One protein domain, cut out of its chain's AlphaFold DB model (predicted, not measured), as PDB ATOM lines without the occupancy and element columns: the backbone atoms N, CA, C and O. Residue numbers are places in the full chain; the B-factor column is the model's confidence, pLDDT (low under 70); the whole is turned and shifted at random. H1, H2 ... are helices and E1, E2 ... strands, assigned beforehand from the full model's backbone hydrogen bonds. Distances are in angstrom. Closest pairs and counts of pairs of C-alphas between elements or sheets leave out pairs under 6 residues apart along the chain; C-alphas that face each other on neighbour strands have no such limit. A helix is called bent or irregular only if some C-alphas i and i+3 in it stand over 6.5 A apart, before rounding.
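What this domain is: This is residues 8 to 173 of the 963 residues of the protein "Dolichyl-diphosphooligosaccharide-protein glycosyltransferase" of Stemphylium lycopersici (UniProt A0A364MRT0). A small, strongly twisted sheet of four strands has H4 over one face, and beyond H4 the helical hairpin of H5 and H6 leads away to H7 at one end of the long axis, while H3 lies at the other end. H1 and H2 are a short pair near the sheet, which H2 only grazes, and residues 94 to 100 stick out. The printed part has 166 residues with seven named helices and four named strands, along the chain E1 E2 H1 H2 H3 E3 E4 H4 H5 H6 H7, class mixed; the mixed sheet runs E2 E1 E3 E4. It is only just compact, close to loose, with a radius of gyration of the C-alphas of 18.2 A, and elongated, spanning 63 by 37 by 26 A.

How they stand to each other: Start at E1, residues 8 to 12, which forms an antiparallel hairpin with E2, residues 15 to 19; N 9 and O 17 are 2.8 A apart, within hydrogen-bond range. E1 is parallel to E3, residues 56 to 62, with N 10 and O 58 at 2.8 A. E3 forms an antiparallel hairpin with E4, residues 72 to 76, with N 76 and O 57 at 2.8 A. H4, residues 100 to 115, is on the sheet, making two layers, a sheet with a helix on one face; its height over the sheet is 10.1 A, and it lies over E2 and E1, along the strands. With residues 105 to 112 alone H4 touches H5, residues 128 to 145, at a steep tilt of 62 degrees; the closest C-alphas, of His 108 and Leu 138, are 6.2 A apart. H5 and H6, residues 148 to 160, form a helical hairpin at a shallow tilt of 6 degrees, opposite ways; the C-alphas of Ser 142 and Thr 148 are closest, 5.1 A. H2, residues 29 to 34, touches residues 144 to 145 of H5, closest at the C-alphas of Leu 30 and Leu 145, 5.2 A. H1, residues 21 to 27, touches H2 only at the corner, the C-alphas of Ala 25 and Ala 32 being closest, 3.9 A. H7, residues 164 to 172, is close to H6 but not clearly touching, at 6.8 A between the C-alphas of Leu 159 and Leu 166, while H3, residues 45 to 49, touches no helix. Every O i to N i+4 pair is within hydrogen-bond range in H1, H2, H3, H4, H5 and H7, and 7 of 9 in H6.

Where its parts are: Find C-alpha 8 at (206.762, 193.766, 204.535), where E1 begins. E3 measures 18.8 A from first to last C-alpha, H4 22.9 A, H5 25.3 A and H6 18.2 A. H6 is irregular, with C-alphas 150 and 153 at 7.1 A. H7 ends at C-alpha 172, (217.259, 203.753, 162.183).

The domain as a whole: Look to the C-alphas of Arg 46 and Gly 172 for the two farthest apart, 64.3 A. The printed part has no cut; the links E4 to H4 and H4 to H5 are long. The mean pLDDT of the printed part is 86.4, and residues 93 to 101 are under 70.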
ATOM      1  N   GLU A   8     206.225 194.967 205.184       92.38
ATOM      2  CA  GLU A   8     206.762 193.766 204.535       92.38
ATOM      3  C   GLU A   8     206.302 193.698 203.071       92.38
ATOM      4  O   GLU A   8     205.106 193.739 202.788       92.38
ATOM      5  N   VAL A   9     207.241 193.568 202.130       92.62
ATOM      6  CA  VAL A   9     206.953 193.391 200.699       92.62
ATOM      7  C   VAL A   9     207.335 191.980 200.259       92.62
ATOM      8  O   VAL A   9     208.491 191.566 200.369       92.62
ATOM      9  N   VAL A  10     206.361 191.241 199.730       91.12
ATOM     10  CA  VAL A  10     206.479 189.846 199.296       91.12
ATOM     11  C   VAL A  10     206.393 189.784 197.772       91.12
ATOM     12  O   VAL A  10     205.318 189.893 197.191       91.12
ATOM     13  N   LEU A  11     207.528 189.579 197.103       88.81
ATOM     14  CA  LEU A  11     207.558 189.407 195.641       88.81
ATOM     15  C   LEU A  11     207.346 187.945 195.216       88.81
ATOM     16  O   LEU A  11     206.982 187.666 194.080       88.81
ATOM     17  N   GLY A  12     207.584 187.002 196.126       84.44
ATOM     18  CA  GLY A  12     207.336 185.576 195.933       84.44
ATOM     19  C   GLY A  12     207.706 184.783 197.186       84.44
ATOM     20  O   GLY A  12     208.280 185.339 198.122       84.44
ATOM     21  N   HIS A  13     207.439 183.474 197.198       79.25
ATOM     22  CA  HIS A  13     207.569 182.628 198.401       79.25
ATOM     23  C   HIS A  13     208.902 182.763 199.167       79.25
ATOM     24  O   HIS A  13     208.932 182.685 200.391       79.25
ATOM     25  N   LYS A  14     210.035 182.942 198.472       80.31
ATOM     26  CA  LYS A  14     211.373 183.076 199.094       80.31
ATOM     27  C   LYS A  14     211.937 184.504 199.070       80.31
ATOM     28  O   LYS A  14     213.096 184.692 199.419       80.31
ATOM     29  N   ARG A  15     211.167 185.495 198.612       84.88
ATOM     30  CA  ARG A  15     211.621 186.880 198.402       84.88
ATOM     31  C   ARG A  15     210.728 187.843 199.172       84.88
ATOM     32  O   ARG A  15     209.750 188.360 198.632       84.88
ATOM     33  N   ARG A  16     211.074 188.025 200.443       89.19
ATOM     34  CA  ARG A  16     210.403 188.909 201.395       89.19
ATOM     35  C   ARG A  16     211.391 189.973 201.850       89.19
ATOM     36  O   ARG A  16     212.526 189.635 202.186       89.19
ATOM     37  N   TYR A  17     210.963 191.224 201.842       91.06
ATOM     38  CA  TYR A  17     211.800 192.376 202.153       91.06
ATOM     39  C   TYR A  17     211.104 193.256 203.185       91.06
ATOM     40  O   TYR A  17     209.888 193.434 203.118       91.06
ATOM     41  N   MET A  18     211.877 193.803 204.117       91.38
ATOM     42  CA  MET A  18     211.384 194.713 205.147       91.38
ATOM     43  C   MET A  18     211.785 196.141 204.787       91.38
ATOM     44  O   MET A  18     212.932 196.403 204.428       91.38
ATOM     45  N   PHE A  19     210.825 197.058 204.839       93.12
ATOM     46  CA  PHE A  19     210.993 198.447 204.434       93.12
ATOM     47  C   PHE A  19     210.260 199.400 205.386       93.12
ATOM     48  O   PHE A  19     209.432 199.007 206.204       93.12
ATOM     49  N   HIS A  20     210.575 200.685 205.256       92.38
ATOM     50  CA  HIS A  20     209.975 201.788 205.989       92.38
ATOM     51  C   HIS A  20     208.855 202.417 205.157       92.38
ATOM     52  O   HIS A  20     209.089 202.873 204.031       92.38
ATOM     53  N   SER A  21     207.663 202.509 205.737       90.19
ATOM     54  CA  SER A  21     206.460 203.070 205.119       90.19
ATOM     55  C   SER A  21     206.687 204.485 204.587       90.19
ATOM     56  O   SER A  21     206.398 204.770 203.425       90.19
ATOM     57  N   GLY A  22     207.311 205.344 205.397       88.00
ATOM     58  CA  GLY A  22     207.627 206.724 205.028       88.00
ATOM     59  C   GLY A  22     208.577 206.841 203.830       88.00
ATOM     60  O   GLY A  22     208.418 207.744 203.012       88.00
ATOM     61  N   THR A  23     209.537 205.921 203.681       90.38
ATOM     62  CA  THR A  23     210.474 205.925 202.544       90.38
ATOM     63  C   THR A  23     209.793 205.453 201.261       90.38
ATOM     64  O   THR A  23     210.021 206.046 200.208       90.38
ATOM     65  N   LEU A  24     208.944 204.422 201.336       91.12
ATOM     66  CA  LEU A  24     208.192 203.927 200.179       91.12
ATOM     67  C   LEU A  24     207.167 204.962 199.692       91.12
ATOM     68  O   LEU A  24     207.166 205.307 198.512       91.12
ATOM     69  N   ALA A  25     206.362 205.518 200.601       90.81
ATOM     70  CA  ALA A  25     205.331 206.508 200.282       90.81
ATOM     71  C   ALA A  25     205.904 207.821 199.725       90.81
ATOM     72  O   ALA A  25     205.288 208.461 198.880       90.81
ATOM     73  N   ARG A  26     207.100 208.235 200.162       90.88
ATOM     74  CA  ARG A  26     207.743 209.453 199.643       90.88
ATOM     75  C   ARG A  26     208.222 209.306 198.197       90.88
ATOM     76  O   ARG A  26     208.268 210.300 197.481       90.88
ATOM     77  N   ASN A  27     208.628 208.103 197.797       90.19
ATOM     78  CA  ASN A  27     209.280 207.865 196.508       90.19
ATOM     79  C   ASN A  27     208.363 207.208 195.457       90.19
ATOM     80  O   ASN A  27     208.786 207.050 194.316       90.19
ATOM     81  N   SER A  28     207.139 206.813 195.816       93.88
ATOM     82  CA  SER A  28     206.176 206.156 194.923       93.88
ATOM     83  C   SER A  28     204.762 206.644 195.213       93.88
ATOM     84  O   SER A  28     204.296 206.571 196.352       93.88
ATOM     85  N   THR A  29     204.055 207.089 194.173       92.31
ATOM     86  CA  THR A  29     202.659 207.528 194.301       92.31
ATOM     87  C   THR A  29     201.734 206.363 194.649       92.31
ATOM     88  O   THR A  29     200.849 206.521 195.483       92.31
ATOM     89  N   LEU A  30     201.984 205.170 194.094       92.44
ATOM     90  CA  LEU A  30     201.221 203.962 194.419       92.44
ATOM     91  C   LEU A  30     201.335 203.612 195.911       92.44
ATOM     92  O   LEU A  30     200.335 203.336 196.573       92.44
ATOM     93  N   PHE A  31     202.552 203.646 196.462       93.12
ATOM     94  CA  PHE A  31     202.754 203.356 197.879       93.12
ATOM     95  C   PHE A  31     202.240 204.462 198.796       93.12
ATOM     96  O   PHE A  31     201.811 204.147 199.903       93.12
ATOM     97  N   ALA A  32     202.225 205.722 198.352       90.44
ATOM     98  CA  ALA A  32     201.596 206.806 199.103       90.44
ATOM     99  C   ALA A  32     200.098 206.545 199.343       90.44
ATOM    100  O   ALA A  32     199.608 206.781 200.450       90.44
ATOM    101  N   ASP A  33     199.402 205.990 198.348       90.56
ATOM    102  CA  ASP A  33     197.986 205.631 198.460       90.56
ATOM    103  C   ASP A  33     197.775 204.341 199.276       90.56
ATOM    104  O   ASP A  33     196.902 204.279 200.151       90.56
ATOM    105  N   MET A  34     198.591 203.307 199.036       90.62
ATOM    106  CA  MET A  34     198.465 202.017 199.730       90.62
ATOM    107  C   MET A  34     198.804 202.106 201.225       90.62
ATOM    108  O   MET A  34     198.080 201.540 202.048       90.62
ATOM    109  N   LEU A  35     199.863 202.835 201.592       90.06
ATOM    110  CA  LEU A  35     200.411 202.918 202.954       90.06
ATOM    111  C   LEU A  35     199.791 204.054 203.781       90.06
ATOM    112  O   LEU A  35     200.463 204.721 204.569       90.06
ATOM    113  N   SER A  36     198.491 204.287 203.609       88.19
ATOM    114  CA  SER A  36     197.752 205.260 204.413       88.19
ATOM    115  C   SER A  36     197.407 204.706 205.804       88.19
ATOM    116  O   SER A  36     197.244 203.499 206.001       88.19
ATOM    117  N   GLU A  37     197.216 205.597 206.781       85.38
ATOM    118  CA  GLU A  37     196.853 205.225 208.161       85.38
ATOM    119  C   GLU A  37     195.507 204.473 208.238       85.38
ATOM    120  O   GLU A  37     195.274 203.694 209.159       85.38
ATOM    121  N   ARG A  38     194.623 204.669 207.247       84.25
ATOM    122  CA  ARG A  38     193.343 203.945 207.130       84.25
ATOM    123  C   ARG A  38     193.543 202.456 206.869       84.25
ATOM    124  O   ARG A  38     192.774 201.644 207.366       84.25
ATOM    125  N   ASN A  39     194.585 202.133 206.113       84.69
ATOM    126  CA  ASN A  39     194.929 200.776 205.714       84.69
ATOM    127  C   ASN A  39     195.895 200.111 206.712       84.69
ATOM    128  O   ASN A  39     196.291 198.965 206.523       84.69
ATOM    129  N   ALA A  40     196.309 200.833 207.758       86.62
ATOM    130  CA  ALA A  40     197.260 200.353 208.746       86.62
ATOM    131  C   ALA A  40     196.592 199.430 209.765       86.62
ATOM    132  O   ALA A  40     195.584 199.783 210.389       86.62
ATOM    133  N   VAL A  41     197.205 198.279 210.030       86.81
ATOM    134  CA  VAL A  41     196.683 197.362 211.044       86.81
ATOM    135  C   VAL A  41     196.975 197.853 212.460       86.81
ATOM    136  O   VAL A  41     198.073 198.301 212.803       86.81
ATOM    137  N   LYS A  42     195.949 197.766 213.316       85.75
ATOM    138  CA  LYS A  42     196.025 198.110 214.739       85.75
ATOM    139  C   LYS A  42     196.566 196.921 215.530       85.75
ATOM    140  O   LYS A  42     195.820 196.026 215.919       85.75
ATOM    141  N   LEU A  43     197.872 196.931 215.786       84.56
ATOM    142  CA  LEU A  43     198.550 195.879 216.544       84.56
ATOM    143  C   LEU A  43     198.082 195.825 218.007       84.56
ATOM    144  O   LEU A  43     198.053 196.843 218.717       84.56
ATOM    145  N   SER A  44     197.780 194.612 218.474       85.31
ATOM    146  CA  SER A  44     197.446 194.329 219.873       85.31
ATOM    147  C   SER A  44     198.620 194.632 220.818       85.31
ATOM    148  O   SER A  44     199.788 194.601 220.421       85.31
ATOM    149  N   ASN A  45     198.331 194.892 222.099       80.94
ATOM    150  CA  ASN A  45     199.377 195.151 223.102       80.94
ATOM    151  C   ASN A  45     200.348 193.963 223.240       80.94
ATOM    152  O   ASN A  45     201.546 194.179 223.399       80.94
ATOM    153  N   ARG A  46     199.847 192.726 223.082       82.44
ATOM    154  CA  ARG A  46     200.651 191.494 223.092       82.44
ATOM    155  C   ARG A  46     201.625 191.422 221.910       82.44
ATOM    156  O   ARG A  46     202.781 191.052 222.099       82.44
ATOM    157  N   ALA A  47     201.183 191.811 220.712       79.56
ATOM    158  CA  ALA A  47     202.030 191.851 219.519       79.56
ATOM    159  C   ALA A  47     203.125 192.927 219.628       79.56
ATOM    160  O   ALA A  47     204.287 192.664 219.321       79.56
ATOM    161  N   ARG A  48     202.784 194.108 220.168       81.06
ATOM    162  CA  ARG A  48     203.762 195.173 220.439       81.06
ATOM    163  C   ARG A  48     204.815 194.758 221.470       81.06
ATOM    164  O   ARG A  48     205.995 195.010 221.248       81.06
ATOM    165  N   SER A  49     204.423 194.073 222.549       81.00
ATOM    166  CA  SER A  49     205.380 193.538 223.535       81.00
ATOM    167  C   SER A  49     206.268 192.419 222.984       81.00
ATOM    168  O   SER A  49     207.376 192.234 223.473       81.00
ATOM    169  N   ALA A  50     205.815 191.699 221.951       82.44
ATOM    170  CA  ALA A  50     206.597 190.674 221.257       82.44
ATOM    171  C   ALA A  50     207.567 191.250 220.206       82.44
ATOM    172  O   ALA A  50     208.266 190.494 219.535       82.44
ATOM    173  N   GLY A  51     207.615 192.578 220.042       80.19
ATOM    174  CA  GLY A  51     208.505 193.237 219.088       80.19
ATOM    175  C   GLY A  51     208.031 193.181 217.633       80.19
ATOM    176  O   GLY A  51     208.829 193.473 216.745       80.19
ATOM    177  N   ILE A  52     206.761 192.845 217.375       84.12
ATOM    178  CA  ILE A  52     206.170 192.873 216.029       84.12
ATOM    179  C   ILE A  52     205.879 194.327 215.654       84.12
ATOM    180  O   ILE A  52     205.147 195.025 216.359       84.12
ATOM    181  N   LYS A  53     206.476 194.784 214.549       85.25
ATOM    182  CA  LYS A  53     206.421 196.186 214.095       85.25
ATOM    183  C   LYS A  53     205.746 196.366 212.734       85.25
ATOM    184  O   LYS A  53     205.479 197.499 212.351       85.25
ATOM    185  N   ILE A  54     205.439 195.269 212.040       88.62
ATOM    186  CA  ILE A  54     204.821 195.272 210.711       88.62
ATOM    187  C   ILE A  54     203.368 195.733 210.833       88.62
ATOM    188  O   ILE A  54     202.573 195.145 211.567       88.62
ATOM    189  N   ARG A  55     203.030 196.800 210.114       89.19
ATOM    190  CA  ARG A  55     201.690 197.400 210.067       89.19
ATOM    191  C   ARG A  55     201.032 197.257 208.696       89.19
ATOM    192  O   ARG A  55     199.806 197.343 208.622       89.19
ATOM    193  N   TRP A  56     201.828 197.014 207.652       92.19
ATOM    194  CA  TRP A  56     201.379 196.787 206.280       92.19
ATOM    195  C   TRP A  56     202.140 195.620 205.647       92.19
ATOM    196  O   TRP A  56     203.345 195.472 205.849       92.19
ATOM    197  N   MET A  57     201.444 194.822 204.841       90.94
ATOM    198  CA  MET A  57     202.039 193.767 204.024       90.94
ATOM    199  C   MET A  57     201.566 193.930 202.585       90.94
ATOM    200  O   MET A  57     200.369 194.035 202.347       90.94
ATOM    201  N   ILE A  58     202.496 193.965 201.636       92.62
ATOM    202  CA  ILE A  58     202.206 194.111 200.205       92.62
ATOM    203  C   ILE A  58     202.721 192.870 199.484       92.62
ATOM    204  O   ILE A  58     203.859 192.460 199.700       92.62
ATOM    205  N   GLU A  59     201.909 192.280 198.614       91.50
ATOM    206  CA  GLU A  59     202.275 191.100 197.834       91.50
ATOM    207  C   GLU A  59     202.127 191.348 196.333       91.50
ATOM    208  O   GLU A  59     201.160 191.959 195.885       91.50
ATOM    209  N   LEU A  60     203.078 190.841 195.543       90.94
ATOM    210  CA  LEU A  60     202.921 190.741 194.095       90.94
ATOM    211  C   LEU A  60     202.028 189.540 193.771       90.94
ATOM    212  O   LEU A  60     202.485 188.401 193.826       90.94
ATOM    213  N   THR A  61     200.764 189.788 193.437       86.81
ATOM    214  CA  THR A  61     199.756 188.739 193.216       86.81
ATOM    215  C   THR A  61     199.746 188.215 191.784       86.81
ATOM    216  O   THR A  61     199.376 187.063 191.551       86.81
ATOM    217  N   SER A  62     200.206 189.015 190.817       85.94
ATOM    218  CA  SER A  62     200.329 188.608 189.415       85.94
ATOM    219  C   SER A  62     201.653 189.063 188.794       85.94
ATOM    220  O   SER A  62     202.167 190.148 189.072       85.94
ATOM    221  N   LEU A  63     202.226 188.207 187.941       86.06
ATOM    222  CA  LEU A  63     203.390 188.548 187.121       86.06
ATOM    223  C   LEU A  63     202.979 189.415 185.915       86.06
ATOM    224  O   LEU A  63     201.812 189.382 185.512       86.06
ATOM    225  N   PRO A  64     203.935 190.134 185.296       87.12
ATOM    226  CA  PRO A  64     203.712 190.869 184.060       87.12
ATOM    227  C   PRO A  64     202.991 190.056 182.979       87.12
ATOM    228  O   PRO A  64     203.410 188.950 182.635       87.12
ATOM    229  N   SER A  65     201.917 190.625 182.439       85.12
ATOM    230  CA  SER A  65     201.088 190.076 181.361       85.12
ATOM    231  C   SER A  65     200.598 191.206 180.450       85.12
ATOM    232  O   SER A  65     200.743 192.377 180.792       85.12
ATOM    233  N   ASP A  66     199.978 190.881 179.312       80.38
ATOM    234  CA  ASP A  66     199.451 191.898 178.384       80.38
ATOM    235  C   ASP A  66     198.414 192.830 179.037       80.38
ATOM    236  O   ASP A  66     198.292 193.990 178.648       80.38
ATOM    237  N   GLN A  67     197.683 192.343 180.050       83.81
ATOM    238  CA  GLN A  67     196.741 193.153 180.831       83.81
ATOM    239  C   GLN A  67     197.434 193.984 181.917       83.81
ATOM    240  O   GLN A  67     197.032 195.117 182.165       83.81
ATOM    241  N   TYR A  68     198.481 193.439 182.543       84.88
ATOM    242  CA  TYR A  68     199.223 194.079 183.629       84.88
ATOM    243  C   TYR A  68     200.717 194.114 183.291       84.88
ATOM    244  O   TYR A  68     201.450 193.209 183.693       84.88
ATOM    245  N   PRO A  69     201.207 195.141 182.573       85.00
ATOM    246  CA  PRO A  69     202.580 195.167 182.059       85.00
ATOM    247  C   PRO A  69     203.668 195.134 183.143       85.00
ATOM    248  O   PRO A  69     204.772 194.668 182.887       85.00
ATOM    249  N   ALA A  70     203.360 195.598 184.356       86.88
ATOM    250  CA  ALA A  70     204.258 195.563 185.513       86.88
ATOM    251  C   ALA A  70     203.954 194.412 186.494       86.88
ATOM    252  O   ALA A  70     204.687 194.230 187.467       86.88
ATOM    253  N   GLY A  71     202.901 193.625 186.259       88.12
ATOM    254  CA  GLY A  71     202.269 192.803 187.297       88.12
ATOM    255  C   GLY A  71     201.398 193.644 188.238       88.12
ATOM    256  O   GLY A  71     201.182 194.829 187.988       88.12
ATOM    257  N   GLN A  72     200.891 193.031 189.307       90.50
ATOM    258  CA  GLN A  72     199.975 193.682 190.252       90.50
ATOM    259  C   GLN A  72     200.443 193.483 191.692       90.50
ATOM    260  O   GLN A  72     200.641 192.354 192.143       90.50
ATOM    261  N   LEU A  73     200.628 194.599 192.397       92.00
ATOM    262  CA  LEU A  73     200.901 194.641 193.834       92.00
ATOM    263  C   LEU A  73     199.599 194.921 194.583       92.00
ATOM    264  O   LEU A  73     198.898 195.871 194.243       92.00
ATOM    265  N   GLU A  74     199.313 194.135 195.615       90.25
ATOM    266  CA  GLU A  74     198.121 194.291 196.447       90.25
ATOM    267  C   GLU A  74     198.476 194.320 197.930       90.25
ATOM    268  O   GLU A  74     199.436 193.689 198.379       90.25
ATOM    269  N   LEU A  75     197.684 195.066 198.697       91.06
ATOM    270  CA  LEU A  75     197.786 195.092 200.148       91.06
ATOM    271  C   LEU A  75     197.117 193.837 200.725       91.06
ATOM    272  O   LEU A  75     195.950 193.566 200.452       91.06
ATOM    273  N   VAL A  76     197.852 193.093 201.544       89.38
ATOM    274  CA  VAL A  76     197.373 191.892 202.230       89.38
ATOM    275  C   VAL A  76     196.780 192.284 203.580       89.38
ATOM    276  O   VAL A  76     197.402 193.013 204.356       89.38
ATOM    277  N   GLU A  77     195.592 191.768 203.894       87.69
ATOM    278  CA  GLU A  77     194.968 191.971 205.202       87.69
ATOM    279  C   GLU A  77     195.756 191.252 206.310       87.69
ATOM    280  O   GLU A  77     196.012 190.045 206.238       87.69
ATOM    281  N   LEU A  78     196.126 191.994 207.360       87.38
ATOM    282  CA  LEU A  78     196.799 191.455 208.544       87.38
ATOM    283  C   LEU A  78     195.839 191.382 209.739       87.38
ATOM    284  O   LEU A  78     194.991 192.243 209.967       87.38
ATOM    285  N   THR A  79     196.019 190.351 210.549       86.50
ATOM    286  CA  THR A  79     195.358 190.163 211.841       86.50
ATOM    287  C   THR A  79     195.973 191.076 212.916       86.50
ATOM    288  O   THR A  79     197.102 191.552 212.765       86.50
ATOM    289  N   PRO A  80     195.302 191.305 214.065       84.62
ATOM    290  CA  PRO A  80     195.841 192.118 215.171       84.62
ATOM    291  C   PRO A  80     197.137 191.585 215.817       84.62
ATOM    292  O   PRO A  80     197.724 192.258 216.678       84.62
ATOM    293  N   THR A  81     197.565 190.373 215.453       81.00
ATOM    294  CA  THR A  81     198.847 189.762 215.830       81.00
ATOM    295  C   THR A  81     199.963 190.034 214.817       81.00
ATOM    296  O   THR A  81     201.107 189.711 215.109       81.00
ATOM    297  N   GLY A  82     199.670 190.679 213.681       77.12
ATOM    298  CA  GLY A  82     200.632 190.977 212.613       77.12
ATOM    299  C   GLY A  82     200.818 189.839 211.604       77.12
ATOM    300  O   GLY A  82     201.702 189.916 210.756       77.12
ATOM    301  N   GLU A  83     199.994 188.792 211.679       82.12
ATOM    302  CA  GLU A  83     199.999 187.673 210.734       82.12
ATOM    303  C   GLU A  83     198.982 187.908 209.617       82.12
ATOM    304  O   GLU A  83     197.936 188.516 209.841       82.12
ATOM    305  N   ARG A  84     199.246 187.393 208.420       86.56
ATOM    306  CA  ARG A  84     198.305 187.464 207.296       86.56
ATOM    307  C   ARG A  84     197.004 186.705 207.553       86.56
ATOM    308  O   ARG A  84     197.025 185.580 208.043       86.56
ATOM    309  N   ALA A  85     195.879 187.306 207.176       83.50
ATOM    310  CA  ALA A  85     194.548 186.739 207.387       83.50
ATOM    311  C   ALA A  85     194.210 185.579 206.428       83.50
ATOM    312  O   ALA A  85     193.387 184.728 206.754       83.50
ATOM    313  N   ASP A  86     194.850 185.524 205.257       81.56
ATOM    314  CA  ASP A  86     194.543 184.583 204.174       81.56
ATOM    315  C   ASP A  86     195.314 183.249 204.244       81.56
ATOM    316  O   ASP A  86     195.018 182.323 203.488       81.56
ATOM    317  N   GLY A  87     196.321 183.144 205.119       77.25
ATOM    318  CA  GLY A  87     197.132 181.935 205.316       77.25
ATOM    319  C   GLY A  87     198.004 181.516 204.121       77.25
ATOM    320  O   GLY A  87     198.598 180.437 204.151       77.25
ATOM    321  N   ARG A  88     198.103 182.332 203.063       81.12
ATOM    322  CA  ARG A  88     198.927 182.034 201.874       81.12
ATOM    323  C   ARG A  88     200.407 182.279 202.157       81.12
ATOM    324  O   ARG A  88     200.760 182.892 203.151       81.12
ATOM    325  N   ASN A  89     201.320 181.840 201.292       74.12
ATOM    326  CA  ASN A  89     202.763 182.039 201.510       74.12
ATOM    327  C   ASN A  89     203.476 182.712 200.330       74.12
ATOM    328  O   ASN A  89     204.594 182.352 199.971       74.12
ATOM    329  N   GLY A  90     202.836 183.737 199.760       76.31
ATOM    330  CA  GLY A  90     203.372 184.469 198.617       76.31
ATOM    331  C   GLY A  90     203.017 183.810 197.283       76.31
ATOM    332  O   GLY A  90     202.615 182.644 197.237       76.31
ATOM    333  N   LEU A  91     203.245 184.531 196.187       79.75
ATOM    334  CA  LEU A  91     203.064 184.016 194.835       79.75
ATOM    335  C   LEU A  91     203.947 182.782 194.573       79.75
ATOM    336  O   LEU A  91     205.181 182.835 194.678       79.75
ATOM    337  N   ILE A  92     203.304 181.672 194.198       73.12
ATOM    338  CA  ILE A  92     203.963 180.422 193.808       73.12
ATOM    339  C   ILE A  92     204.068 180.393 192.285       73.12
ATOM    340  O   ILE A  92     203.099 180.138 191.576       73.12
ATOM    341  N   VAL A  93     205.271 180.636 191.774       68.62
ATOM    342  CA  VAL A  93     205.566 180.543 190.342       68.62
ATOM    343  C   VAL A  93     206.150 179.157 190.063       68.62
ATOM    344  O   VAL A  93     207.363 179.004 190.110       68.62
ATOM    345  N   ASN A  94     205.279 178.167 189.823       66.12
ATOM    346  CA  ASN A  94     205.542 176.761 189.453       66.12
ATOM    347  C   ASN A  94     206.696 176.030 190.188       66.12
ATOM    348  O   ASN A  94     207.873 176.365 190.063       66.12
ATOM    349  N   GLU A  95     206.378 174.899 190.827       53.94
ATOM    350  CA  GLU A  95     207.282 174.067 191.652       53.94
ATOM    351  C   GLU A  95     208.572 173.577 190.949       53.94
ATOM    352  O   GLU A  95     209.549 173.240 191.613       53.94
ATOM    353  N   ASN A  96     208.636 173.630 189.613       53.25
ATOM    354  CA  ASN A  96     209.778 173.169 188.810       53.25
ATOM    355  C   ASN A  96     210.813 174.258 188.441       53.25
ATOM    356  O   ASN A  96     211.703 174.003 187.629       53.25
ATOM    357  N   GLY A  97     210.722 175.478 188.985       50.59
ATOM    358  CA  GLY A  97     211.820 176.465 188.955       50.59
ATOM    359  C   GLY A  97     212.258 176.995 187.574       50.59
ATOM    360  O   GLY A  97     213.304 177.635 187.468       50.59
ATOM    361  N   ARG A  98     211.483 176.757 186.508       50.31
ATOM    362  CA  ARG A  98     211.836 177.082 185.109       50.31
ATOM    363  C   ARG A  98     211.019 178.231 184.505       50.31
ATOM    364  O   ARG A  98     210.612 178.153 183.351       50.31
ATOM    365  N   VAL A  99     210.819 179.329 185.234       62.22
ATOM    366  CA  VAL A  99     210.329 180.582 184.622       62.22
ATOM    367  C   VAL A  99     211.394 181.675 184.771       62.22
ATOM    368  O   VAL A  99     211.360 182.449 185.728       62.22
ATOM    369  N   PRO A 100     212.369 181.758 183.840       62.06
ATOM    370  CA  PRO A 100     213.436 182.765 183.878       62.06
ATOM    371  C   PRO A 100     212.911 184.207 183.935       62.06
ATOM    372  O   PRO A 100     213.540 185.070 184.546       62.06
ATOM    373  N   GLN A 101     211.739 184.456 183.339       66.00
ATOM    374  CA  GLN A 101     211.100 185.772 183.317       66.00
ATOM    375  C   GLN A 101     210.717 186.259 184.722       66.00
ATOM    376  O   GLN A 101     211.004 187.405 185.054       66.00
ATOM    377  N   ALA A 102     210.180 185.387 185.583       71.75
ATOM    378  CA  ALA A 102     209.799 185.757 186.947       71.75
ATOM    379  C   ALA A 102     211.011 186.198 187.781       71.75
ATOM    380  O   ALA A 102     210.955 187.195 188.496       71.75
ATOM    381  N   ARG A 103     212.155 185.512 187.628       79.25
ATOM    382  CA  ARG A 103     213.396 185.868 188.336       79.25
ATOM    383  C   ARG A 103     213.904 187.261 187.956       79.25
ATOM    384  O   ARG A 103     214.336 187.989 188.845       79.25
ATOM    385  N   LYS A 104     213.861 187.622 186.667       82.88
ATOM    386  CA  LYS A 104     214.255 188.965 186.207       82.88
ATOM    387  C   LYS A 104     213.294 190.039 186.717       82.88
ATOM    388  O   LYS A 104     213.747 191.051 187.231       82.88
ATOM    389  N   VAL A 105     211.984 189.789 186.668       86.31
ATOM    390  CA  VAL A 105     210.968 190.721 187.194       86.31
ATOM    391  C   VAL A 105     211.184 190.998 188.682       86.31
ATOM    392  O   VAL A 105     211.214 192.157 189.087       86.31
ATOM    393  N   PHE A 106     211.415 189.958 189.491       89.06
ATOM    394  CA  PHE A 106     211.707 190.141 190.915       89.06
ATOM    395  C   PHE A 106     212.980 190.954 191.149       89.06
ATOM    396  O   PHE A 106     212.997 191.790 192.044       89.06
ATOM    397  N   ALA A 107     214.025 190.735 190.345       88.50
ATOM    398  CA  ALA A 107     215.262 191.507 190.434       88.50
ATOM    399  C   ALA A 107     215.056 192.987 190.063       88.50
ATOM    400  O   ALA A 107     215.632 193.858 190.708       88.50
ATOM    401  N   HIS A 108     214.205 193.291 189.077       90.62
ATOM    402  CA  HIS A 108     213.876 194.672 188.715       90.62
ATOM    403  C   HIS A 108     213.093 195.387 189.825       90.62
ATOM    404  O   HIS A 108     213.488 196.479 190.230       90.62
ATOM    405  N   TYR A 109     212.056 194.756 190.391       92.12
ATOM    406  CA  TYR A 109     211.346 195.298 191.560       92.12
ATOM    407  C   TYR A 109     212.283 195.523 192.749       92.12
ATOM    408  O   TYR A 109     212.287 196.595 193.347       92.12
ATOM    409  N   GLU A 110     213.124 194.533 193.050       91.50
ATOM    410  CA  GLU A 110     214.138 194.614 194.099       91.50
ATOM    411  C   GLU A 110     215.094 195.796 193.872       91.50
ATOM    412  O   GLU A 110     215.348 196.568 194.795       91.50
ATOM    413  N   SER A 111     215.572 195.986 192.638       91.25
ATOM    414  CA  SER A 111     216.459 197.102 192.294       91.25
ATOM    415  C   SER A 111     215.796 198.468 192.495       91.25
ATOM    416  O   SER A 111     216.422 199.358 193.062       91.25
ATOM    417  N   ILE A 112     214.518 198.622 192.125       92.88
ATOM    418  CA  ILE A 112     213.773 199.878 192.302       92.88
ATOM    419  C   ILE A 112     213.526 200.152 193.790       92.88
ATOM    420  O   ILE A 112     213.740 201.272 194.253       92.88
ATOM    421  N   PHE A 113     213.132 199.138 194.565       92.88
ATOM    422  CA  PHE A 113     212.899 199.314 195.998       92.88
ATOM    423  C   PHE A 113     214.170 199.692 196.746       92.88
ATOM    424  O   PHE A 113     214.134 200.602 197.566       92.88
ATOM    425  N   TYR A 114     215.303 199.055 196.449       91.81
ATOM    426  CA  TYR A 114     216.566 199.457 197.061       91.81
ATOM    427  C   TYR A 114     217.065 200.815 196.559       91.81
ATOM    428  O   TYR A 114     217.738 201.520 197.313       91.81
ATOM    429  N   ALA A 115     216.695 201.236 195.351       90.50
ATOM    430  CA  ALA A 115     217.001 202.580 194.881       90.50
ATOM    431  C   ALA A 115     216.262 203.671 195.682       90.50
ATOM    432  O   ALA A 115     216.813 204.751 195.881       90.50
ATOM    433  N   PHE A 116     215.099 203.380 196.287       91.81
ATOM    434  CA  PHE A 116     214.467 204.281 197.274       91.81
ATOM    435  C   PHE A 116     215.318 204.514 198.534       91.81
ATOM    436  O   PHE A 116     215.092 205.485 199.260       91.81
ATOM    437  N   TYR A 117     216.301 203.641 198.777       90.75
ATOM    438  CA  TYR A 117     217.300 203.729 199.843       90.75
ATOM    439  C   TYR A 117     218.677 204.155 199.315       90.75
ATOM    440  O   TYR A 117     219.686 203.901 199.969       90.75
ATOM    441  N   ASN A 118     218.725 204.813 198.152       87.19
ATOM    442  CA  ASN A 118     219.945 205.298 197.504       87.19
ATOM    443  C   ASN A 118     220.947 204.188 197.131       87.19
ATOM    444  O   ASN A 118     222.152 204.433 197.106       87.19
ATOM    445  N   LYS A 119     220.476 202.965 196.856       89.06
ATOM    446  CA  LYS A 119     221.312 201.922 196.247       89.06
ATOM    447  C   LYS A 119     221.329 202.084 194.728       89.06
ATOM    448  O   LYS A 119     220.281 202.303 194.125       89.06
ATOM    449  N   ASP A 120     222.496 201.910 194.118       82.31
ATOM    450  CA  ASP A 120     222.644 202.025 192.668       82.31
ATOM    451  C   ASP A 120     221.825 200.974 191.910       82.31
ATOM    452  O   ASP A 120     221.766 199.796 192.280       82.31
ATOM    453  N   LEU A 121     221.214 201.418 190.812       87.19
ATOM    454  CA  LEU A 121     220.418 200.579 189.930       87.19
ATOM    455  C   LEU A 121     221.304 200.034 188.803       87.19
ATOM    456  O   LEU A 121     221.808 200.782 187.968       87.19
ATOM    457  N   THR A 122     221.502 198.718 188.786       80.69
ATOM    458  CA  THR A 122     222.324 198.031 187.782       80.69
ATOM    459  C   THR A 122     221.465 197.552 186.616       80.69
ATOM    460  O   THR A 122     220.501 196.817 186.828       80.69
ATOM    461  N   ILE A 123     221.844 197.925 185.396       87.25
ATOM    462  CA  ILE A 123     221.213 197.490 184.142       87.25
ATOM    463  C   ILE A 123     222.224 196.625 183.385       87.25
ATOM    464  O   ILE A 123     223.412 196.946 183.386       87.25
ATOM    465  N   ASP A 124     221.757 195.531 182.781       81.50
ATOM    466  CA  ASP A 124     222.575 194.648 181.947       81.50
ATOM    467  C   ASP A 124     223.107 195.417 180.727       81.50
ATOM    468  O   ASP A 124     222.323 195.909 179.919       81.50
ATOM    469  N   ASP A 125     224.429 195.550 180.615       80.00
ATOM    470  CA  ASP A 125     225.117 196.299 179.558       80.00
ATOM    471  C   ASP A 125     225.869 195.395 178.563       80.00
ATOM    472  O   ASP A 125     226.675 195.878 177.770       80.00
ATOM    473  N   THR A 126     225.578 194.086 178.559       84.88
ATOM    474  CA  THR A 126     226.250 193.102 177.687       84.88
ATOM    475  C   THR A 126     226.045 193.352 176.192       84.88
ATOM    476  O   THR A 126     226.992 193.258 175.413       84.88
ATOM    477  N   ASP A 127     224.817 193.662 175.783       84.56
ATOM    478  CA  ASP A 127     224.456 194.059 174.422       84.56
ATOM    479  C   ASP A 127     223.285 195.049 174.470       84.56
ATOM    480  O   ASP A 127     222.449 195.005 175.377       84.56
ATOM    481  N   MET A 128     223.179 195.909 173.457       86.31
ATOM    482  CA  MET A 128     222.128 196.920 173.352       86.31
ATOM    483  C   MET A 128     220.726 196.318 173.447       86.31
ATOM    484  O   MET A 128     219.833 196.904 174.059       86.31
ATOM    485  N   SER A 129     220.520 195.138 172.862       86.81
ATOM    486  CA  SER A 129     219.226 194.450 172.882       86.81
ATOM    487  C   SER A 129     218.828 194.025 174.300       86.81
ATOM    488  O   SER A 129     217.656 194.116 174.676       86.81
ATOM    489  N   ALA A 130     219.803 193.571 175.096       85.75
ATOM    490  CA  ALA A 130     219.603 193.178 176.487       85.75
ATOM    491  C   ALA A 130     219.352 194.408 177.371       85.75
ATOM    492  O   ALA A 130     218.342 194.441 178.080       85.75
ATOM    493  N   ALA A 131     220.180 195.448 177.226       87.75
ATOM    494  CA  ALA A 131     220.029 196.720 177.928       87.75
ATOM    495  C   ALA A 131     218.657 197.353 177.670       87.75
ATOM    496  O   ALA A 131     217.968 197.762 178.602       87.75
ATOM    497  N   LEU A 132     218.208 197.369 176.411       88.56
ATOM    498  CA  LEU A 132     216.915 197.928 176.022       88.56
ATOM    499  C   LEU A 132     215.739 197.116 176.582       88.56
ATOM    500  O   LEU A 132     214.751 197.699 177.029       88.56
ATOM    501  N   SER A 133     215.848 195.781 176.607       88.44
ATOM    502  CA  SER A 133     214.830 194.918 177.221       88.44
ATOM    503  C   SER A 133     214.675 195.194 178.716       88.44
ATOM    504  O   SER A 133     213.546 195.248 179.213       88.44
ATOM    505  N   ASP A 134     215.787 195.377 179.424       88.88
ATOM    506  CA  ASP A 134     215.784 195.661 180.856       88.88
ATOM    507  C   ASP A 134     215.306 197.099 181.137       88.88
ATOM    508  O   ASP A 134     214.455 197.288 182.006       88.88
ATOM    509  N   CYS A 135     215.729 198.095 180.345       91.06
ATOM    510  CA  CYS A 135     215.239 199.478 180.438       91.06
ATOM    511  C   CYS A 135     213.718 199.565 180.257       91.06
ATOM    512  O   CYS A 135     213.044 200.243 181.029       91.06
ATOM    513  N   TYR A 136     213.158 198.854 179.272       89.56
ATOM    514  CA  TYR A 136     211.715 198.863 179.023       89.56
ATOM    515  C   TYR A 136     210.924 198.256 180.191       89.56
ATOM    516  O   TYR A 136     209.917 198.823 180.611       89.56
ATOM    517  N   LYS A 137     211.396 197.141 180.764       89.44
ATOM    518  CA  LYS A 137     210.755 196.511 181.933       89.44
ATOM    519  C   LYS A 137     210.855 197.376 183.185       89.44
ATOM    520  O   LYS A 137     209.882 197.487 183.924       89.44
ATOM    521  N   LEU A 138     212.011 197.998 183.418       91.81
ATOM    522  CA  LEU A 138     212.201 198.944 184.519       91.81
ATOM    523  C   LEU A 138     211.265 200.146 184.374       91.81
ATOM    524  O   LEU A 138     210.617 200.517 185.351       91.81
ATOM    525  N   LEU A 139     211.125 200.685 183.158       91.38
ATOM    526  CA  LEU A 139     210.173 201.756 182.865       91.38
ATOM    527  C   LEU A 139     208.740 201.341 183.168       91.38
ATOM    528  O   LEU A 139     208.076 202.045 183.918       91.38
ATOM    529  N   GLN A 140     208.294 200.175 182.692       91.19
ATOM    530  CA  GLN A 140     206.949 199.667 182.982       91.19
ATOM    531  C   GLN A 140     206.672 199.550 184.487       91.19
ATOM    532  O   GLN A 140     205.607 199.960 184.945       91.19
ATOM    533  N   ILE A 141     207.627 199.021 185.261       92.31
ATOM    534  CA  ILE A 141     207.478 198.899 186.717       92.31
ATOM    535  C   ILE A 141     207.475 200.280 187.382       92.31
ATOM    536  O   ILE A 141     206.653 200.533 188.258       92.31
ATOM    537  N   SER A 142     208.351 201.196 186.969       92.25
ATOM    538  CA  SER A 142     208.399 202.544 187.548       92.25
ATOM    539  C   SER A 142     207.195 203.413 187.185       92.25
ATOM    540  O   SER A 142     206.763 204.195 188.024       92.25
ATOM    541  N   ASP A 143     206.635 203.250 185.981       90.50
ATOM    542  CA  ASP A 143     205.395 203.895 185.540       90.50
ATOM    543  C   ASP A 143     204.249 203.417 186.448       90.50
ATOM    544  O   ASP A 143     203.485 204.226 186.967       90.50
ATOM    545  N   TYR A 144     204.180 202.103 186.713       92.88
ATOM    546  CA  TYR A 144     203.187 201.502 187.610       92.88
ATOM    547  C   TYR A 144     203.325 201.970 189.068       92.88
ATOM    548  O   TYR A 144     202.329 202.260 189.726       92.88
ATOM    549  N   LEU A 145     204.556 202.077 189.575       92.44
ATOM    550  CA  LEU A 145     204.828 202.577 190.926       92.44
ATOM    551  C   LEU A 145     204.735 204.113 191.031       92.44
ATOM    552  O   LEU A 145     204.688 204.641 192.143       92.44
ATOM    553  N   GLY A 146     204.741 204.833 189.906       90.62
ATOM    554  CA  GLY A 146     204.808 206.294 189.844       90.62
ATOM    555  C   GLY A 146     206.132 206.873 190.350       90.62
ATOM    556  O   GLY A 146     206.132 207.851 191.095       90.62
ATOM    557  N   CYS A 147     207.260 206.252 189.994       91.44
ATOM    558  CA  CYS A 147     208.608 206.638 190.432       91.44
ATOM    559  C   CYS A 147     209.616 206.803 189.275       91.44
ATOM    560  O   CYS A 147     210.817 206.586 189.439       91.44
ATOM    561  N   THR A 148     209.137 207.200 188.095       88.88
ATOM    562  CA  THR A 148     209.935 207.314 186.859       88.88
ATOM    563  C   THR A 148     211.172 208.200 187.014       88.88
ATOM    564  O   THR A 148     212.258 207.815 186.583       88.88
ATOM    565  N   SER A 149     211.055 209.327 187.725       87.94
ATOM    566  CA  SER A 149     212.149 210.285 187.948       87.94
ATOM    567  C   SER A 149     213.382 209.674 188.618       87.94
ATOM    568  O   SER A 149     214.490 210.175 188.438       87.94
ATOM    569  N   LEU A 150     213.206 208.600 189.391       88.38
ATOM    570  CA  LEU A 150     214.291 207.924 190.095       88.38
ATOM    571  C   LEU A 150     215.093 206.990 189.174       88.38
ATOM    572  O   LEU A 150     216.298 206.833 189.357       88.38
ATOM    573  N   ILE A 151     214.455 206.407 188.155       88.94
ATOM    574  CA  ILE A 151     215.115 205.474 187.230       88.94
ATOM    575  C   ILE A 151     215.588 206.127 185.925       88.94
ATOM    576  O   ILE A 151     216.407 205.537 185.216       88.94
ATOM    577  N   SER A 152     215.112 207.338 185.616       90.62
ATOM    578  CA  SER A 152     215.452 208.067 184.390       90.62
ATOM    579  C   SER A 152     216.959 208.165 184.162       90.62
ATOM    580  O   SER A 152     217.447 207.831 183.081       90.62
ATOM    581  N   LYS A 153     217.718 208.580 185.188       90.38
ATOM    582  CA  LYS A 153     219.162 208.795 185.047       90.38
ATOM    583  C   LYS A 153     219.960 207.491 184.901       90.38
ATOM    584  O   LYS A 153     220.784 207.433 183.989       90.38
ATOM    585  N   PRO A 154     219.723 206.438 185.709       90.88
ATOM    586  CA  PRO A 154     220.346 205.131 185.490       90.88
ATOM    587  C   PRO A 154     220.115 204.555 184.087       90.88
ATOM    588  O   PRO A 154     221.059 204.059 183.473       90.88
ATOM    589  N   ILE A 155     218.891 204.664 183.554       91.81
ATOM    590  CA  ILE A 155     218.572 204.223 182.186       91.81
ATOM    591  C   ILE A 155     219.375 205.013 181.159       91.81
ATOM    592  O   ILE A 155     219.985 204.431 180.265       91.81
ATOM    593  N   GLU A 156     219.406 206.336 181.300       91.44
ATOM    594  CA  GLU A 156     220.146 207.205 180.394       91.44
ATOM    595  C   GLU A 156     221.644 206.852 180.369       91.44
ATOM    596  O   GLU A 156     222.230 206.696 179.297       91.44
ATOM    597  N   VAL A 157     222.254 206.637 181.540       91.19
ATOM    598  CA  VAL A 157     223.660 206.218 181.659       91.19
ATOM    599  C   VAL A 157     223.896 204.859 180.997       91.19
ATOM    600  O   VAL A 157     224.867 204.712 180.254       91.19
ATOM    601  N   ALA A 158     223.020 203.874 181.226       90.94
ATOM    602  CA  ALA A 158     223.148 202.548 180.622       90.94
ATOM    603  C   ALA A 158     223.071 202.598 179.089       90.94
ATOM    604  O   ALA A 158     223.875 201.965 178.413       90.94
ATOM    605  N   LEU A 159     222.164 203.406 178.534       92.12
ATOM    606  CA  LEU A 159     222.048 203.582 177.087       92.12
ATOM    607  C   LEU A 159     223.284 204.275 176.499       92.12
ATOM    608  O   LEU A 159     223.806 203.825 175.476       92.12
ATOM    609  N   PHE A 160     223.794 205.329 177.146       92.75
ATOM    610  CA  PHE A 160     224.957 206.070 176.642       92.75
ATOM    611  C   PHE A 160     226.262 205.273 176.649       92.75
ATOM    612  O   PHE A 160     227.138 205.568 175.833       92.75
ATOM    613  N   LYS A 161     226.389 204.232 177.481       91.94
ATOM    614  CA  LYS A 161     227.547 203.320 177.446       91.94
ATOM    615  C   LYS A 161     227.758 202.666 176.076       91.94
ATOM    616  O   LYS A 161     228.895 202.373 175.720       91.94
ATOM    617  N   HIS A 162     226.696 202.478 175.290       91.38
ATOM    618  CA  HIS A 162     226.786 201.890 173.949       91.38
ATOM    619  C   HIS A 162     227.250 202.883 172.862       91.38
ATOM    620  O   HIS A 162     227.427 202.498 171.706       91.38
ATOM    621  N   GLY A 163     227.462 204.161 173.200       92.06
ATOM    622  CA  GLY A 163     228.067 205.153 172.309       92.06
ATOM    623  C   GLY A 163     227.361 205.287 170.954       92.06
ATOM    624  O   GLY A 163     226.172 205.589 170.881       92.06
ATOM    625  N   GLN A 164     228.099 205.079 169.860       93.88
ATOM    626  CA  GLN A 164     227.587 205.264 168.495       93.88
ATOM    627  C   GLN A 164     226.542 204.221 168.074       93.88
ATOM    628  O   GLN A 164     225.698 204.530 167.230       93.88
ATOM    629  N   ASP A 165     226.527 203.028 168.676       91.75
ATOM    630  CA  ASP A 165     225.500 202.027 168.370       91.75
ATOM    631  C   ASP A 165     224.107 202.513 168.803       91.75
ATOM    632  O   ASP A 165     223.123 202.263 168.105       91.75
ATOM    633  N   LEU A 166     224.025 203.297 169.892       94.50
ATOM    634  CA  LEU A 166     222.779 203.924 170.348       94.50
ATOM    635  C   LEU A 166     222.278 204.921 169.312       94.50
ATOM    636  O   LEU A 166     221.133 204.839 168.871       94.50
ATOM    637  N   PHE A 167     223.136 205.849 168.892       95.75
ATOM    638  CA  PHE A 167     222.751 206.873 167.924       95.75
ATOM    639  C   PHE A 167     222.410 206.266 166.559       95.75
ATOM    640  O   PHE A 167     221.482 206.728 165.896       95.75
ATOM    641  N   ARG A 168     223.064 205.163 166.171       95.00
ATOM    642  CA  ARG A 168     222.713 204.389 164.973       95.00
ATOM    643  C   ARG A 168     221.336 203.732 165.101       95.00
ATOM    644  O   ARG A 168     220.552 203.775 164.151       95.00
ATOM    645  N   ALA A 169     221.021 203.146 166.257       93.38
ATOM    646  CA  ALA A 169     219.700 202.582 166.525       93.38
ATOM    647  C   ALA A 169     218.608 203.667 166.529       93.38
ATOM    648  O   ALA A 169     217.527 203.455 165.969       93.38
ATOM    649  N   ILE A 170     218.905 204.847 167.089       95.44
ATOM    650  CA  ILE A 170     218.015 206.013 167.069       95.44
ATOM    651  C   ILE A 170     217.784 206.490 165.633       95.44
ATOM    652  O   ILE A 170     216.632 206.640 165.236       95.44
ATOM    653  N   ALA A 171     218.835 206.671 164.830       94.88
ATOM    654  CA  ALA A 171     218.715 207.100 163.437       94.88
ATOM    655  C   ALA A 171     217.924 206.100 162.571       94.88
ATOM    656  O   ALA A 171     217.197 206.497 161.658       94.88
ATOM    657  N   GLY A 172     218.020 204.798 162.871       92.88
ATOM    658  CA  GLY A 172     217.259 203.753 162.183       92.88
ATOM    659  C   GLY A 172     215.752 203.788 162.471       92.88
ATOM    660  O   GLY A 172     214.945 203.539 161.571       92.88
ATOM    661  N   ALA A 173     215.350 204.113 163.703       91.75
ATOM    662  CA  ALA A 173     213.945 204.103 164.121       91.75
ATOM    663  C   ALA A 173     213.592 205.238 165.108       91.75
ATOM    664  O   ALA A 173     213.106 204.970 166.211       91.75
TER     665      ALA A 173